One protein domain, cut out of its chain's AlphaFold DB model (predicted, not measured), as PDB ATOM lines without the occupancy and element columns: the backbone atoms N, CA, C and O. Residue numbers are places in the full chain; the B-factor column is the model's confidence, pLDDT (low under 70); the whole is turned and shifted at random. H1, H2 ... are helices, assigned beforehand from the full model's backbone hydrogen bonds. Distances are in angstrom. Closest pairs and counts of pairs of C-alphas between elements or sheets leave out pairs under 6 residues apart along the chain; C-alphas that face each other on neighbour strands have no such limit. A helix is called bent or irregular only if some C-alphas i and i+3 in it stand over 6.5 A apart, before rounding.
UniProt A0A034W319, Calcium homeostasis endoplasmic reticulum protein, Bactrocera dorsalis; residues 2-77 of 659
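AT A GLANCE: This is residues 2 to 77 of the 659 residues of the protein "Calcium homeostasis endoplasmic reticulum protein" of Bactrocera dorsalis (UniProt A0A034W319). A long arm, H5 and residues 49 to 56 of H4, sticks out from a small flat body, where H2 and H3 form a hairpin and short H1 bridges H2 and the near part of H4. The arm makes the length of this extended, all-helix domain: 67 by 27 by 13 A, radius of gyration of the C-alphas 20.2 A. The printed part has 76 residues, with five named helices, H1 to H5 in order, and no named strand.

HOW THE PARTS SIT: Start at H5, residues 58 to 77, which meets H4, residues 42 to 56, only through their link. Look back to Pro 42: its C-alpha is 4.3 A from that of Cys 3, the closest pair where H4, with residues 42 to 46 alone, touches H1, residues 2 to 6. H2, residues 11 to 28, and H3, residues 33 to 40, form a helical hairpin, opposite ways at a shallow tilt of 10 degrees; H2 touches H3 with residues 21 to 25 alone, closest at the C-alphas of Glu 25 and Ile 36, 6.7 A. H3 and H4 touch only at the corner, and only just, with 3 pairs of C-alphas within 8 A, closest at Lys 38 and Ser 45, 5.5 A. Every O i to N i+4 pair is within hydrogen-bond range in H1, H3, H4 and H5; in H2, 11 of 14 are.

IN THESE COORDINATES: Find C-alpha 58 at (25.305, 149.585, 110.901); from there H5 runs 28.0 A to C-alpha 77 at (5.132, 159.758, 94.363). H4 spans 20.9 A, H3 10.2 A, H2 25.0 A and H1 6.3 A from first to last C-alpha. H2 is irregular, but only just: C-alphas 25 and 28 are 6.8 A apart.

THE WHOLE: The C-alphas of Lys 27 and Lys 77, 67.5 A apart, are the two farthest apart. The printed part has no cut, its four links are tight, and no printed residue is under 70 in pLDDT.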
ATOM      1  N   PHE A   2      37.898 156.075 131.336       90.56
ATOM      2  CA  PHE A   2      39.149 156.826 131.577       90.56
ATOM      3  C   PHE A   2      39.437 157.836 130.456       90.56
ATOM      4  O   PHE A   2      39.444 159.032 130.713       90.56
ATOM      5  N   CYS A   3      39.540 157.374 129.205       90.56
ATOM      6  CA  CYS A   3      39.804 158.240 128.051       90.56
ATOM      7  C   CYS A   3      38.781 159.382 127.948       90.56
ATOM      8  O   CYS A   3      39.132 160.534 127.742       90.56
ATOM      9  N   SER A   4      37.504 159.075 128.195       88.88
ATOM     10  CA  SER A   4      36.406 160.047 128.127       88.88
ATOM     11  C   SER A   4      36.391 161.031 129.295       88.88
ATOM     12  O   SER A   4      35.705 162.037 129.200       88.88
ATOM     13  N   ALA A   5      37.097 160.730 130.387       90.69
ATOM     14  CA  ALA A   5      37.369 161.680 131.456       90.69
ATOM     15  C   ALA A   5      38.595 162.545 131.122       90.69
ATOM     16  O   ALA A   5      38.562 163.732 131.406       90.69
ATOM     17  N   ASP A   6      39.633 161.990 130.480       90.50
ATOM     18  CA  ASP A   6      40.830 162.743 130.069       90.50
ATOM     19  C   ASP A   6      40.514 163.811 129.006       90.50
ATOM     20  O   ASP A   6      40.961 164.947 129.136       90.50
ATOM     21  N   LEU A   7      39.663 163.493 128.017       88.19
ATOM     22  CA  LEU A   7      39.258 164.448 126.968       88.19
ATOM     23  C   LEU A   7      38.376 165.609 127.462       88.19
ATOM     24  O   LEU A   7      38.252 166.609 126.762       88.19
ATOM     25  N   ILE A   8      37.751 165.484 128.638       91.81
ATOM     26  CA  ILE A   8      36.925 166.542 129.254       91.81
ATOM     27  C   ILE A   8      37.578 167.135 130.513       91.81
ATOM     28  O   ILE A   8      36.952 167.921 131.222       91.81
ATOM     29  N   ALA A   9      38.810 166.729 130.829       90.81
ATOM     30  CA  ALA A   9      39.514 167.141 132.035       90.81
ATOM     31  C   ALA A   9      40.218 168.489 131.846       90.81
ATOM     32  O   ALA A   9      41.012 168.679 130.924       90.81
ATOM     33  N   ASN A  10      40.036 169.389 132.813       93.19
ATOM     34  CA  ASN A  10      40.862 170.591 132.930       93.19
ATOM     35  C   ASN A  10      42.336 170.201 133.171       93.19
ATOM     36  O   ASN A  10      42.611 169.133 133.718       93.19
ATOM     37  N   ALA A  11      43.293 171.076 132.844       91.12
ATOM     38  CA  ALA A  11      44.732 170.769 132.904       91.12
ATOM     39  C   ALA A  11      45.194 170.113 134.231       91.12
ATOM     40  O   ALA A  11      45.877 169.089 134.211       91.12
ATOM     41  N   ASP A  12      44.743 170.621 135.386       92.12
ATOM     42  CA  ASP A  12      45.046 170.051 136.714       92.12
ATOM     43  C   ASP A  12      44.438 168.664 136.964       92.12
ATOM     44  O   ASP A  12      44.947 167.886 137.775       92.12
ATOM     45  N   GLN A  13      43.302 168.366 136.335       92.06
ATOM     46  CA  GLN A  13      42.656 167.056 136.388       92.06
ATOM     47  C   GLN A  13      43.393 166.088 135.460       92.06
ATOM     48  O   GLN A  13      43.732 164.986 135.889       92.06
ATOM     49  N   ARG A  14      43.748 166.535 134.248       91.19
ATOM     50  CA  ARG A  14      44.553 165.775 133.286       91.19
ATOM     51  C   ARG A  14      45.900 165.372 133.889       91.19
ATOM     52  O   ARG A  14      46.219 164.193 133.944       91.19
ATOM     53  N   ALA A  15      46.612 166.308 134.519       91.88
ATOM     54  CA  ALA A  15      47.865 166.035 135.231       91.88
ATOM     55  C   ALA A  15      47.728 165.023 136.395       91.88
ATOM     56  O   ALA A  15      48.706 164.368 136.768       91.88
ATOM     57  N   LYS A  16      46.530 164.866 136.983       93.88
ATOM     58  CA  LYS A  16      46.230 163.813 137.974       93.88
ATOM     59  C   LYS A  16      45.918 162.475 137.296       93.88
ATOM     60  O   LYS A  16      46.374 161.446 137.788       93.88
ATOM     61  N   LEU A  17      45.215 162.481 136.159       92.31
ATOM     62  CA  LEU A  17      44.944 161.293 135.341       92.31
ATOM     63  C   LEU A  17      46.231 160.705 134.735       92.31
ATOM     64  O   LEU A  17      46.431 159.496 134.823       92.31
ATOM     65  N   THR A  18      47.163 161.530 134.245       90.50
ATOM     66  CA  THR A  18      48.485 161.076 133.770       90.50
ATOM     67  C   THR A  18      49.288 160.396 134.886       90.50
ATOM     68  O   THR A  18      49.866 159.330 134.683       90.50
ATOM     69  N   LYS A  19      49.283 160.965 136.103       91.38
ATOM     70  CA  LYS A  19      49.932 160.356 137.280       91.38
ATOM     71  C   LYS A  19      49.266 159.040 137.694       91.38
ATOM     72  O   LYS A  19      49.962 158.107 138.081       91.38
ATOM     73  N   LEU A  20      47.940 158.947 137.589       91.38
ATOM     74  CA  LEU A  20      47.185 157.719 137.852       91.38
ATOM     75  C   LEU A  20      47.524 156.614 136.837       91.38
ATOM     76  O   LEU A  20      47.792 155.485 137.242       91.38
ATOM     77  N   LEU A  21      47.587 156.950 135.546       89.75
ATOM     78  CA  LEU A  21      47.965 156.024 134.476       89.75
ATOM     79  C   LEU A  21      49.400 155.504 134.657       89.75
ATOM     80  O   LEU A  21      49.619 154.295 134.647       89.75
ATOM     81  N   SER A  22      50.349 156.398 134.949       88.75
ATOM     82  CA  SER A  22      51.742 156.034 135.247       88.75
ATOM     83  C   SER A  22      51.867 155.100 136.465       88.75
ATOM     84  O   SER A  22      52.694 154.189 136.462       88.75
ATOM     85  N   LEU A  23      51.021 155.256 137.493       89.94
ATOM     86  CA  LEU A  23      50.969 154.335 138.639       89.94
ATOM     87  C   LEU A  23      50.404 152.953 138.270       89.94
ATOM     88  O   LEU A  23      50.887 151.945 138.792       89.94
ATOM     89  N   TRP A  24      49.404 152.889 137.387       89.81
ATOM     90  CA  TRP A  24      48.843 151.625 136.893       89.81
ATOM     91  C   TRP A  24      49.838 150.846 136.026       89.81
ATOM     92  O   TRP A  24      49.961 149.632 136.191       89.81
ATOM     93  N   GLU A  25      50.578 151.556 135.176       86.25
ATOM     94  CA  GLU A  25      51.638 151.035 134.311       86.25
ATOM     95  C   GLU A  25      52.851 150.531 135.117       86.25
ATOM     96  O   GLU A  25      53.241 149.369 135.004       86.25
ATOM     97  N   SER A  26      53.425 151.378 135.980       83.00
ATOM     98  CA  SER A  26      54.713 151.097 136.635       83.00
ATOM     99  C   SER A  26      54.618 150.275 137.924       83.00
ATOM    100  O   SER A  26      55.426 149.371 138.139       83.00
ATOM    101  N   LYS A  27      53.668 150.595 138.815       75.94
ATOM    102  CA  LYS A  27      53.730 150.168 140.224       75.94
ATOM    103  C   LYS A  27      52.927 148.907 140.530       75.94
ATOM    104  O   LYS A  27      53.267 148.193 141.470       75.94
ATOM    105  N   ALA A  28      51.855 148.660 139.781       72.62
ATOM    106  CA  ALA A  28      50.892 147.605 140.102       72.62
ATOM    107  C   ALA A  28      50.529 146.677 138.933       72.62
ATOM    108  O   ALA A  28      49.956 145.620 139.185       72.62
ATOM    109  N   LYS A  29      50.859 147.043 137.682       79.19
ATOM    110  CA  LYS A  29      50.567 146.256 136.468       79.19
ATOM    111  C   LYS A  29      49.107 145.776 136.401       79.19
ATOM    112  O   LYS A  29      48.834 144.631 136.060       79.19
ATOM    113  N   PHE A  30      48.164 146.654 136.757       81.88
ATOM    114  CA  PHE A  30      46.734 146.314 136.837       81.88
ATOM    115  C   PHE A  30      46.080 146.031 135.475       81.88
ATOM    116  O   PHE A  30      44.971 145.501 135.438       81.88
ATOM    117  N   PHE A  31      46.738 146.400 134.376       86.56
ATOM    118  CA  PHE A  31      46.247 146.248 133.011       86.56
ATOM    119  C   PHE A  31      47.385 145.816 132.082       86.56
ATOM    120  O   PHE A  31      48.536 146.208 132.287       86.56
ATOM    121  N   ASP A  32      47.053 145.060 131.036       89.44
ATOM    122  CA  ASP A  32      48.009 144.652 130.005       89.44
ATOM    123  C   ASP A  32      48.572 145.850 129.230       89.44
ATOM    124  O   ASP A  32      47.901 146.870 129.055       89.44
ATOM    125  N   ALA A  33      49.774 145.698 128.666       85.38
ATOM    126  CA  ALA A  33      50.433 146.742 127.875       85.38
ATOM    127  C   ALA A  33      49.569 147.258 126.702       85.38
ATOM    128  O   ALA A  33      49.586 148.449 126.402       85.38
ATOM    129  N   CYS A  34      48.752 146.393 126.087       86.50
ATOM    130  CA  CYS A  34      47.781 146.782 125.056       86.50
ATOM    131  C   CYS A  34      46.711 147.750 125.601       86.50
ATOM    132  O   CYS A  34      46.401 148.765 124.977       86.50
ATOM    133  N   VAL A  35      46.186 147.482 126.801       88.06
ATOM    134  CA  VAL A  35      45.199 148.348 127.459       88.06
ATOM    135  C   VAL A  35      45.849 149.664 127.890       88.06
ATOM    136  O   VAL A  35      45.284 150.722 127.630       88.06
ATOM    137  N   ILE A  36      47.055 149.627 128.470       89.06
ATOM    138  CA  ILE A  36      47.816 150.838 128.822       89.06
ATOM    139  C   ILE A  36      48.073 151.709 127.581       89.06
ATOM    140  O   ILE A  36      47.808 152.905 127.632       89.06
ATOM    141  N   SER A  37      48.479 151.127 126.449       87.94
ATOM    142  CA  SER A  37      48.696 151.859 125.191       87.94
ATOM    143  C   SER A  37      47.428 152.568 124.681       87.94
ATOM    144  O   SER A  37      47.478 153.739 124.294       87.94
ATOM    145  N   LYS A  38      46.259 151.915 124.768       87.94
ATOM    146  CA  LYS A  38      44.967 152.552 124.449       87.94
ATOM    147  C   LYS A  38      44.580 153.647 125.450       87.94
ATOM    148  O   LYS A  38      44.005 154.656 125.055       87.94
ATOM    149  N   LEU A  39      44.922 153.497 126.732       89.50
ATOM    150  CA  LEU A  39      44.692 154.524 127.759       89.50
ATOM    151  C   LEU A  39      45.645 155.730 127.629       89.50
ATOM    152  O   LEU A  39      45.242 156.845 127.948       89.50
ATOM    153  N   GLN A  40      46.872 155.528 127.134       89.31
ATOM    154  CA  GLN A  40      47.829 156.596 126.797       89.31
ATOM    155  C   GLN A  40      47.389 157.416 125.566       89.31
ATOM    156  O   GLN A  40      47.836 158.548 125.397       89.31
ATOM    157  N   SER A  41      46.497 156.876 124.726       89.25
ATOM    158  CA  SER A  41      45.977 157.508 123.505       89.25
ATOM    159  C   SER A  41      44.448 157.724 123.583       89.25
ATOM    160  O   SER A  41      43.670 157.029 122.915       89.25
ATOM    161  N   PRO A  42      43.971 158.670 124.420       88.19
ATOM    162  CA  PRO A  42      42.553 158.793 124.762       88.19
ATOM    163  C   PRO A  42      41.656 159.178 123.576       88.19
ATOM    164  O   PRO A  42      40.536 158.676 123.488       88.19
ATOM    165  N   ASP A  43      42.141 160.007 122.649       88.69
ATOM    166  CA  ASP A  43      41.427 160.383 121.421       88.69
ATOM    167  C   ASP A  43      41.256 159.185 120.479       88.69
ATOM    168  O   ASP A  43      40.133 158.827 120.118       88.69
ATOM    169  N   SER A  44      42.366 158.514 120.150       92.25
ATOM    170  CA  SER A  44      42.403 157.363 119.237       92.25
ATOM    171  C   SER A  44      41.537 156.206 119.740       92.25
ATOM    172  O   SER A  44      40.687 155.699 119.010       92.25
ATOM    173  N   SER A  45      41.656 155.844 121.022       89.81
ATOM    174  CA  SER A  45      40.845 154.776 121.625       89.81
ATOM    175  C   SER A  45      39.349 155.116 121.715       89.81
ATOM    176  O   SER A  45      38.507 154.217 121.666       89.81
ATOM    177  N   ILE A  46      38.979 156.401 121.794       90.31
ATOM    178  CA  ILE A  46      37.580 156.841 121.682       90.31
ATOM    179  C   ILE A  46      37.094 156.834 120.235       90.31
ATOM    180  O   ILE A  46      35.934 156.499 119.997       90.31
ATOM    181  N   GLN A  47      37.944 157.186 119.273       90.88
ATOM    182  CA  GLN A  47      37.609 157.130 117.854       90.88
ATOM    183  C   GLN A  47      37.406 155.680 117.395       90.88
ATOM    184  O   GLN A  47      36.373 155.385 116.799       90.88
ATOM    185  N   GLU A  48      38.305 154.767 117.771       89.94
ATOM    186  CA  GLU A  48      38.174 153.317 117.562       89.94
ATOM    187  C   GLU A  48      36.887 152.762 118.194       89.94
ATOM    188  O   GLU A  48      36.155 152.002 117.562       89.94
ATOM    189  N   TYR A  49      36.558 153.171 119.426       90.19
ATOM    190  CA  TYR A  49      35.305 152.772 120.070       90.19
ATOM    191  C   TYR A  49      34.066 153.297 119.323       90.19
ATOM    192  O   TYR A  49      33.099 152.556 119.142       90.19
ATOM    193  N   LYS A  50      34.086 154.555 118.858       90.25
ATOM    194  CA  LYS A  50      32.987 155.153 118.080       90.25
ATOM    195  C   LYS A  50      32.777 154.432 116.747       90.25
ATOM    196  O   LYS A  50      31.638 154.093 116.441       90.25
ATOM    197  N   THR A  51      33.840 154.166 115.986       93.44
ATOM    198  CA  THR A  51      33.734 153.467 114.692       93.44
ATOM    199  C   THR A  51      33.339 152.003 114.874       93.44
ATOM    200  O   THR A  51      32.481 151.507 114.150       93.44
ATOM    201  N   ASN A  52      33.858 151.318 115.898       93.62
ATOM    202  CA  ASN A  52      33.417 149.968 116.245       93.62
ATOM    203  C   ASN A  52      31.918 149.923 116.600       93.62
ATOM    204  O   ASN A  52      31.204 149.044 116.119       93.62
ATOM    205  N   LEU A  53      31.418 150.893 117.373       93.62
ATOM    206  CA  LEU A  53      30.003 150.983 117.745       93.62
ATOM    207  C   LEU A  53      29.099 151.365 116.560       93.62
ATOM    208  O   LEU A  53      27.984 150.851 116.461       93.62
ATOM    209  N   GLN A  54      29.579 152.200 115.633       87.69
ATOM    210  CA  GLN A  54      28.907 152.450 114.352       87.69
ATOM    211  C   GLN A  54      28.797 151.159 113.527       87.69
ATOM    212  O   GLN A  54      27.701 150.820 113.091       87.69
ATOM    213  N   ASN A  55      29.886 150.397 113.396       93.56
ATOM    214  CA  ASN A  55      29.909 149.137 112.647       93.56
ATOM    215  C   ASN A  55      28.986 148.075 113.280       93.56
ATOM    216  O   ASN A  55      28.184 147.463 112.579       93.56
ATOM    217  N   MET A  56      29.008 147.906 114.610       94.00
ATOM    218  CA  MET A  56      28.111 146.979 115.331       94.00
ATOM    219  C   MET A  56      26.617 147.310 115.189       94.00
ATOM    220  O   MET A  56      25.766 146.451 115.429       94.00
ATOM    221  N   HIS A  57      26.273 148.551 114.845       92.31
ATOM    222  CA  HIS A  57      24.888 149.004 114.692       92.31
ATOM    223  C   HIS A  57      24.551 149.438 113.259       92.31
ATOM    224  O   HIS A  57      23.459 149.958 113.018       92.31
ATOM    225  N   GLN A  58      25.440 149.165 112.296       94.56
ATOM    226  CA  GLN A  58      25.305 149.585 110.901       94.56
ATOM    227  C   GLN A  58      24.017 149.050 110.267       94.56
ATOM    228  O   GLN A  58      23.308 149.810 109.610       94.56
ATOM    229  N   ASP A  59      23.643 147.796 110.540       93.06
ATOM    230  CA  ASP A  59      22.375 147.203 110.090       93.06
ATOM    231  C   ASP A  59      21.144 147.967 110.589       93.06
ATOM    232  O   ASP A  59      20.157 148.106 109.869       93.06
ATOM    233  N   ILE A  60      21.178 148.441 111.837       93.69
ATOM    234  CA  ILE A  60      20.054 149.136 112.475       93.69
ATOM    235  C   ILE A  60      19.924 150.533 111.865       93.69
ATOM    236  O   ILE A  60      18.844 150.910 111.415       93.69
ATOM    237  N   VAL A  61      21.038 151.268 111.779       92.50
ATOM    238  CA  VAL A  61      21.098 152.595 111.148       92.50
ATOM    239  C   VAL A  61      20.662 152.516 109.682       92.50
ATOM    240  O   VAL A  61      19.819 153.298 109.250       92.50
ATOM    241  N   THR A  62      21.156 151.522 108.937       93.94
ATOM    242  CA  THR A  62      20.806 151.301 107.525       93.94
ATOM    243  C   THR A  62      19.317 151.007 107.353       93.94
ATOM    244  O   THR A  62      18.683 151.614 106.494       93.94
ATOM    245  N   LYS A  63      18.719 150.151 108.197       94.25
ATOM    246  CA  LYS A  63      17.275 149.850 108.151       94.25
ATOM    247  C   LYS A  63      16.415 151.085 108.429       94.25
ATOM    248  O   LYS A  63      15.457 151.325 107.697       94.25
ATOM    249  N   PHE A  64      16.767 151.904 109.424       94.50
ATOM    250  CA  PHE A  64      16.046 153.157 109.682       94.50
ATOM    251  C   PHE A  64      16.217 154.176 108.545       94.50
ATOM    252  O   PHE A  64      15.232 154.795 108.139       94.50
ATOM    253  N   ALA A  65      17.418 154.313 107.976       94.31
ATOM    254  CA  ALA A  65      17.673 155.198 106.840       94.31
ATOM    255  C   ALA A  65      16.897 154.765 105.580       94.31
ATOM    256  O   ALA A  65      16.228 155.585 104.953       94.31
ATOM    257  N   GLN A  66      16.916 153.469 105.249       95.19
ATOM    258  CA  GLN A  66      16.154 152.891 104.137       95.19
ATOM    259  C   GLN A  66      14.644 153.055 104.336       95.19
ATOM    260  O   GLN A  66      13.962 153.497 103.415       95.19
ATOM    261  N   SER A  67      14.122 152.772 105.537       93.81
ATOM    262  CA  SER A  67      12.701 152.966 105.843       93.81
ATOM    263  C   SER A  67      12.289 154.433 105.700       93.81
ATOM    264  O   SER A  67      11.278 154.719 105.068       93.81
ATOM    265  N   THR A  68      13.087 155.366 106.231       94.81
ATOM    266  CA  THR A  68      12.820 156.812 106.131       94.81
ATOM    267  C   THR A  68      12.825 157.274 104.671       94.81
ATOM    268  O   THR A  68      11.911 157.981 104.244       94.81
ATOM    269  N   LYS A  69      13.807 156.821 103.876       96.31
ATOM    270  CA  LYS A  69      13.894 157.115 102.439       96.31
ATOM    271  C   LYS A  69      12.691 156.560 101.669       96.31
ATOM    272  O   LYS A  69      12.084 157.297 100.898       96.31
ATOM    273  N   ALA A  70      12.303 155.308 101.907       94.62
ATOM    274  CA  ALA A  70      11.155 154.684 101.248       94.62
ATOM    275  C   ALA A  70       9.827 155.396 101.576       94.62
ATOM    276  O   ALA A  70       9.000 155.598 100.687       94.62
ATOM    277  N   THR A  71       9.641 155.833 102.827       95.00
ATOM    278  CA  THR A  71       8.490 156.654 103.237       95.00
ATOM    279  C   THR A  71       8.473 158.008 102.516       95.00
ATOM    280  O   THR A  71       7.434 158.394 101.981       95.00
ATOM    281  N   LEU A  72       9.615 158.702 102.434       96.44
ATOM    282  CA  LEU A  72       9.732 159.987 101.734       96.44
ATOM    283  C   LEU A  72       9.461 159.844 100.229       96.44
ATOM    284  O   LEU A  72       8.666 160.601  99.674       96.44
ATOM    285  N   GLU A  73      10.047 158.837  99.575       96.19
ATOM    286  CA  GLU A  73       9.789 158.541  98.162       96.19
ATOM    287  C   GLU A  73       8.315 158.215  97.885       96.19
ATOM    288  O   GLU A  73       7.805 158.544  96.812       96.19
ATOM    289  N   ASN A  74       7.616 157.567  98.823       95.81
ATOM    290  CA  ASN A  74       6.187 157.283  98.695       95.81
ATOM    291  C   ASN A  74       5.368 158.586  98.723       95.81
ATOM    292  O   ASN A  74       4.589 158.833  97.804       95.81
ATOM    293  N   TYR A  75       5.619 159.480  99.688       94.88
ATOM    294  CA  TYR A  75       4.973 160.798  99.717       94.88
ATOM    295  C   TYR A  75       5.289 161.643  98.474       94.88
ATOM    296  O   TYR A  75       4.393 162.284  97.927       94.88
ATOM    297  N   GLN A  76       6.525 161.598  97.965       95.12
ATOM    298  CA  GLN A  76       6.898 162.279  96.721       95.12
ATOM    299  C   GLN A  76       6.117 161.733  95.512       95.12
ATOM    300  O   GLN A  76       5.623 162.513  94.698       95.12
ATOM    301  N   LYS A  77       5.943 160.406  95.412       96.12
ATOM    302  CA  LYS A  77       5.132 159.758  94.363       96.12
ATOM    303  C   LYS A  77       3.648 160.138  94.484       96.12
ATOM    304  O   LYS A  77       3.045 160.509  93.482       96.12
TER     305      LYS A  77